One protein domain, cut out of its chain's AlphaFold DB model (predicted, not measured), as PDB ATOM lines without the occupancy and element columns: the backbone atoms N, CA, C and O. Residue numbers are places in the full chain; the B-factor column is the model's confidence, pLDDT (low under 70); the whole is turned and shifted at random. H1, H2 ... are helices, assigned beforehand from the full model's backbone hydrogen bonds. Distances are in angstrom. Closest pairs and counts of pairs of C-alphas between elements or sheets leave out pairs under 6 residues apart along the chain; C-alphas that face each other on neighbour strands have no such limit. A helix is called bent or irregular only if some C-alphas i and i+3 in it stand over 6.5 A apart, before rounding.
ATOM      1  N   ILE A   2     -28.250  67.464  -2.252       57.94
ATOM      2  CA  ILE A   2     -27.680  66.439  -1.352       57.94
ATOM      3  C   ILE A   2     -28.314  66.430   0.053       57.94
ATOM      4  O   ILE A   2     -28.593  65.371   0.599       57.94
ATOM      5  N   THR A   3     -28.649  67.596   0.609       58.03
ATOM      6  CA  THR A   3     -29.222  67.728   1.962       58.03
ATOM      7  C   THR A   3     -30.576  67.033   2.139       58.03
ATOM      8  O   THR A   3     -30.879  66.555   3.224       58.03
ATOM      9  N   LYS A   4     -31.384  66.924   1.072       58.59
ATOM     10  CA  LYS A   4     -32.673  66.210   1.114       58.59
ATOM     11  C   LYS A   4     -32.513  64.689   1.050       58.59
ATOM     12  O   LYS A   4     -33.356  63.981   1.579       58.59
ATOM     13  N   MET A   5     -31.441  64.200   0.424       59.41
ATOM     14  CA  MET A   5     -31.107  62.773   0.443       59.41
ATOM     15  C   MET A   5     -30.523  62.355   1.791       59.41
ATOM     16  O   MET A   5     -30.867  61.292   2.286       59.41
ATOM     17  N   MET A   6     -29.727  63.226   2.420       54.78
ATOM     18  CA  MET A   6     -29.218  63.025   3.782       54.78
ATOM     19  C   MET A   6     -30.353  62.967   4.818       54.78
ATOM     20  O   MET A   6     -30.337  62.097   5.672       54.78
ATOM     21  N   ALA A   7     -31.383  63.816   4.690       59.53
ATOM     22  CA  ALA A   7     -32.558  63.793   5.572       59.53
ATOM     23  C   ALA A   7     -33.478  62.570   5.363       59.53
ATOM     24  O   ALA A   7     -34.216  62.185   6.258       59.53
ATOM     25  N   ALA A   8     -33.450  61.947   4.180       58.00
ATOM     26  CA  ALA A   8     -34.151  60.683   3.932       58.00
ATOM     27  C   ALA A   8     -33.370  59.464   4.461       58.00
ATOM     28  O   ALA A   8     -33.942  58.391   4.639       58.00
ATOM     29  N   LEU A   9     -32.068  59.644   4.706       57.47
ATOM     30  CA  LEU A   9     -31.169  58.684   5.343       57.47
ATOM     31  C   LEU A   9     -31.047  58.890   6.861       57.47
ATOM     32  O   LEU A   9     -30.239  58.212   7.492       57.47
ATOM     33  N   ASP A  10     -31.807  59.826   7.432       64.56
ATOM     34  CA  ASP A  10     -31.749  60.194   8.847       64.56
ATOM     35  C   ASP A  10     -32.315  59.037   9.692       64.56
ATOM     36  O   ASP A  10     -33.516  58.936   9.934       64.56
ATOM     37  N   GLY A  11     -31.440  58.083  10.025       62.84
ATOM     38  CA  GLY A  11     -31.659  56.957  10.937       62.84
ATOM     39  C   GLY A  11     -32.742  55.967  10.506       62.84
ATOM     40  O   GLY A  11     -32.448  54.946   9.886       62.84
ATOM     41  N   ASP A  12     -33.998  56.276  10.823       67.69
ATOM     42  CA  ASP A  12     -35.137  55.352  10.739       67.69
ATOM     43  C   ASP A  12     -35.502  54.973   9.296       67.69
ATOM     44  O   ASP A  12     -35.850  53.827   9.001       67.69
ATOM     45  N   GLY A  13     -35.406  55.926   8.364       72.06
ATOM     46  CA  GLY A  13     -35.686  55.672   6.947       72.06
ATOM     47  C   GLY A  13     -34.632  54.780   6.290       72.06
ATOM     48  O   GLY A  13     -34.957  53.951   5.434       72.06
ATOM     49  N   PHE A  14     -33.374  54.922   6.716       76.00
ATOM     50  CA  PHE A  14     -32.270  54.104   6.233       76.00
ATOM     51  C   PHE A  14     -32.349  52.680   6.783       76.00
ATOM     52  O   PHE A  14     -32.207  51.738   6.005       76.00
ATOM     53  N   ASP A  15     -32.659  52.517   8.071       78.69
ATOM     54  CA  ASP A  15     -32.778  51.200   8.704       78.69
ATOM     55  C   ASP A  15     -33.904  50.370   8.071       78.69
ATOM     56  O   ASP A  15     -33.715  49.211   7.694       78.69
ATOM     57  N   LEU A  16     -35.056  50.997   7.813       81.25
ATOM     58  CA  LEU A  16     -36.197  50.334   7.178       81.25
ATOM     59  C   LEU A  16     -35.917  49.953   5.711       81.25
ATOM     60  O   LEU A  16     -36.401  48.927   5.217       81.25
ATOM     61  N   MET A  17     -35.122  50.758   5.001       81.56
ATOM     62  CA  MET A  17     -34.654  50.428   3.652       81.56
ATOM     63  C   MET A  17     -33.605  49.308   3.677       81.56
ATOM     64  O   MET A  17     -33.693  48.386   2.863       81.56
ATOM     65  N   MET A  18     -32.665  49.334   4.626       81.88
ATOM     66  CA  MET A  18     -31.670  48.277   4.825       81.88
ATOM     67  C   MET A  18     -32.328  46.935   5.153       81.88
ATOM     68  O   MET A  18     -31.966  45.926   4.545       81.88
ATOM     69  N   GLU A  19     -33.326  46.911   6.041       86.56
ATOM     70  CA  GLU A  19     -34.045  45.683   6.399       86.56
ATOM     71  C   GLU A  19     -34.746  45.070   5.178       86.56
ATOM     72  O   GLU A  19     -34.657  43.862   4.936       86.56
ATOM     73  N   LYS A  20     -35.401  45.904   4.358       87.31
ATOM     74  CA  LYS A  20     -36.034  45.453   3.112       87.31
ATOM     75  C   LYS A  20     -35.016  44.880   2.135       87.31
ATOM     76  O   LYS A  20     -35.243  43.792   1.612       87.31
ATOM     77  N   VAL A  21     -33.897  45.571   1.917       88.69
ATOM     78  CA  VAL A  21     -32.839  45.108   1.009       88.69
ATOM     79  C   VAL A  21     -32.255  43.778   1.491       88.69
ATOM     80  O   VAL A  21     -32.153  42.842   0.700       88.69
ATOM     81  N   LEU A  22     -31.957  43.644   2.787       87.50
ATOM     82  CA  LEU A  22     -31.462  42.398   3.386       87.50
ATOM     83  C   LEU A  22     -32.451  41.238   3.216       87.50
ATOM     84  O   LEU A  22     -32.050  40.141   2.806       87.50
ATOM     85  N   LYS A  23     -33.747  41.468   3.465       89.50
ATOM     86  CA  LYS A  23     -34.800  40.466   3.221       89.50
ATOM     87  C   LYS A  23     -34.865  40.066   1.751       89.50
ATOM     88  O   LYS A  23     -34.926  38.875   1.454       89.50
ATOM     89  N   THR A  24     -34.805  41.029   0.833       91.19
ATOM     90  CA  THR A  24     -34.821  40.760  -0.609       91.19
ATOM     91  C   THR A  24     -33.602  39.951  -1.047       91.19
ATOM     92  O   THR A  24     -33.765  38.960  -1.755       91.19
ATOM     93  N   MET A  25     -32.394  40.299  -0.597       85.19
ATOM     94  CA  MET A  25     -31.182  39.541  -0.939       85.19
ATOM     95  C   MET A  25     -31.220  38.118  -0.375       85.19
ATOM     96  O   MET A  25     -30.867  37.169  -1.073       85.19
ATOM     97  N   THR A  26     -31.715  37.953   0.853       86.44
ATOM     98  CA  THR A  26     -31.899  36.630   1.469       86.44
ATOM     99  C   THR A  26     -32.914  35.796   0.692       86.44
ATOM    100  O   THR A  26     -32.674  34.624   0.417       86.44
ATOM    101  N   TYR A  27     -34.022  36.402   0.267       91.44
ATOM    102  CA  TYR A  27     -35.036  35.732  -0.543       91.44
ATOM    103  C   TYR A  27     -34.497  35.306  -1.915       91.44
ATOM    104  O   TYR A  27     -34.750  34.186  -2.351       91.44
ATOM    105  N   ILE A  28     -33.697  36.155  -2.567       87.62
ATOM    106  CA  ILE A  28     -33.030  35.820  -3.834       87.62
ATOM    107  C   ILE A  28     -32.046  34.663  -3.634       87.62
ATOM    108  O   ILE A  28     -32.026  33.740  -4.447       87.62
ATOM    109  N   MET A  29     -31.270  34.665  -2.544       85.31
ATOM    110  CA  MET A  29     -30.388  33.543  -2.214       85.31
ATOM    111  C   MET A  29     -31.171  32.253  -1.981       85.31
ATOM    112  O   MET A  29     -30.760  31.211  -2.478       85.31
ATOM    113  N   LEU A  30     -32.308  32.308  -1.285       86.38
ATOM    114  CA  LEU A  30     -33.162  31.139  -1.089       86.38
ATOM    115  C   LEU A  30     -33.751  30.654  -2.418       86.38
ATOM    116  O   LEU A  30     -33.640  29.474  -2.718       86.38
ATOM    117  N   ILE A  31     -34.281  31.535  -3.268       88.94
ATOM    118  CA  ILE A  31     -34.794  31.145  -4.591       88.94
ATOM    119  C   ILE A  31     -33.697  30.605  -5.506       88.94
ATOM    120  O   ILE A  31     -33.973  29.720  -6.300       88.94
ATOM    121  N   GLY A  32     -32.473  31.123  -5.446       83.31
ATOM    122  CA  GLY A  32     -31.380  30.627  -6.283       83.31
ATOM    123  C   GLY A  32     -30.795  29.313  -5.765       83.31
ATOM    124  O   GLY A  32     -30.581  28.370  -6.525       83.31
ATOM    125  N   CYS A  33     -30.553  29.238  -4.457       85.12
ATOM    126  CA  CYS A  33     -29.832  28.138  -3.826       85.12
ATOM    127  C   CYS A  33     -30.739  26.942  -3.507       85.12
ATOM    128  O   CYS A  33     -30.343  25.799  -3.722       85.12
ATOM    129  N   PHE A  34     -31.973  27.174  -3.052       86.69
ATOM    130  CA  PHE A  34     -32.899  26.107  -2.659       86.69
ATOM    131  C   PHE A  34     -33.290  25.150  -3.805       86.69
ATOM    132  O   PHE A  34     -33.236  23.941  -3.588       86.69
ATOM    133  N   PRO A  35     -33.614  25.600  -5.036       88.00
ATOM    134  CA  PRO A  35     -33.908  24.674  -6.127       88.00
ATOM    135  C   PRO A  35     -32.671  23.906  -6.591       88.00
ATOM    136  O   PRO A  35     -32.789  22.732  -6.935       88.00
ATOM    137  N   TYR A  36     -31.482  24.517  -6.552       84.38
ATOM    138  CA  TYR A  36     -30.240  23.799  -6.842       84.38
ATOM    139  C   TYR A  36     -29.942  22.737  -5.774       84.38
ATOM    140  O   TYR A  36     -29.619  21.598  -6.105       84.38
ATOM    141  N   PHE A  37     -30.129  23.074  -4.497       86.50
ATOM    142  CA  PHE A  37     -30.001  22.136  -3.386       86.50
ATOM    143  C   PHE A  37     -30.971  20.955  -3.520       86.50
ATOM    144  O   PHE A  37     -30.550  19.806  -3.403       86.50
ATOM    145  N   LEU A  38     -32.244  21.215  -3.839       87.25
ATOM    146  CA  LEU A  38     -33.231  20.165  -4.095       87.25
ATOM    147  C   LEU A  38     -32.847  19.294  -5.294       87.25
ATOM    148  O   LEU A  38     -32.945  18.074  -5.207       87.25
ATOM    149  N   TYR A  39     -32.375  19.894  -6.390       88.56
ATOM    150  CA  TYR A  39     -31.906  19.147  -7.558       88.56
ATOM    151  C   TYR A  39     -30.772  18.177  -7.198       88.56
ATOM    152  O   TYR A  39     -30.823  17.000  -7.558       88.56
ATOM    153  N   VAL A  40     -29.769  18.652  -6.454       88.31
ATOM    154  CA  VAL A  40     -28.643  17.824  -6.006       88.31
ATOM    155  C   VAL A  40     -29.111  16.735  -5.040       88.31
ATOM    156  O   VAL A  40     -28.736  15.579  -5.218       88.31
ATOM    157  N   ALA A  41     -29.961  17.066  -4.065       88.25
ATOM    158  CA  ALA A  41     -30.479  16.110  -3.090       88.25
ATOM    159  C   ALA A  41     -31.311  14.997  -3.749       88.25
ATOM    160  O   ALA A  41     -31.104  13.821  -3.454       88.25
ATOM    161  N   VAL A  42     -32.200  15.347  -4.686       89.25
ATOM    162  CA  VAL A  42     -32.981  14.372  -5.462       89.25
ATOM    163  C   VAL A  42     -32.057  13.494  -6.296       89.25
ATOM    164  O   VAL A  42     -32.215  12.280  -6.295       89.25
ATOM    165  N   ARG A  43     -31.063  14.078  -6.970       88.69
ATOM    166  CA  ARG A  43     -30.106  13.317  -7.780       88.69
ATOM    167  C   ARG A  43     -29.234  12.375  -6.943       88.69
ATOM    168  O   ARG A  43     -28.855  11.326  -7.444       88.69
ATOM    169  N   PHE A  44     -28.926  12.739  -5.700       87.38
ATOM    170  CA  PHE A  44     -28.165  11.899  -4.774       87.38
ATOM    171  C   PHE A  44     -29.008  10.762  -4.177       87.38
ATOM    172  O   PHE A  44     -28.480   9.690  -3.925       87.38
ATOM    173  N   LEU A  45     -30.307  10.988  -3.948       82.12
ATOM    174  CA  LEU A  45     -31.230   9.985  -3.396       82.12
ATOM    175  C   LEU A  45     -31.850   9.061  -4.457       82.12
ATOM    176  O   LEU A  45     -32.326   7.985  -4.112       82.12
ATOM    177  N   ALA A  46     -31.901   9.493  -5.719       74.75
ATOM    178  CA  ALA A  46     -32.474   8.739  -6.837       74.75
ATOM    179  C   ALA A  46     -31.430   7.973  -7.677       74.75
ATOM    180  O   ALA A  46     -31.795   7.399  -8.706       74.75
ATOM    181  N   GLY A  47     -30.154   8.000  -7.278       55.56
ATOM    182  CA  GLY A  47     -29.083   7.148  -7.807       55.56
ATOM    183  C   GLY A  47     -28.766   6.018  -6.843       55.56
ATOM    184  O   GLY A  47     -28.399   4.934  -7.343       55.56
TER     185      GLY A  47
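This is residues 2 to 47 of the 47 residues of an uncharacterized protein of Bacillus atrophaeus (UniProt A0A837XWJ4). Look first for one long helix, H2, which makes most of the length of a rod; at its first end the short helix H1 is turned aside, and the two make a corner like a lopsided L. Nothing packs on H2 beyond that corner, and residues 18 to 47, of which 18 to 45 belong to H2, stick out free. The printed part has 46 residues, with two named helices, H1 then H2 along the chain, and no named strand; the class is all helix. The whole is extended, with a radius of gyration of the C-alphas of 18.9 A, and the C-alphas span 61 by 16 by 7 A.

Find C-alpha 12 at (-35.137, 55.352, 10.739); from there H2, residues 12 to 45, runs 47.7 A to C-alpha 45 at (-31.230, 9.985, -3.396), with y falling along the way. H2 is neither bent nor irregular, but only just: C-alphas 32 and 35 are 6.5 A apart. Go back to C-alpha 2 at (-27.680, 66.439, -1.352) for the beginning of H1, residues 2 to 8, which measures 10.1 A from first to last C-alpha.

Start at the Phe 14 end of H2 and look toward H1: the two are close but not clearly touching, and their closest C-alphas, those of Ala 8 and Phe 14, are 7.2 A apart. Their lines stand at a steep tilt of 69.7 degrees, only just short of about perpendicular, and they run the same way. In the backbone of H1, every O i to N i+4 pair is within hydrogen-bond range; in H2, 28 of 30 are.

The two C-alphas farthest apart, those of Thr 3 and Gly 47, are 61.4 A from each other. The printed part has no cut, and the link from H1 to H2, 3 residues, is tight. In the B-factor column, the mean pLDDT of the printed part is 78.6; look for values under 70 at residues 2 to 12 and at residue 47, the chain's last residue.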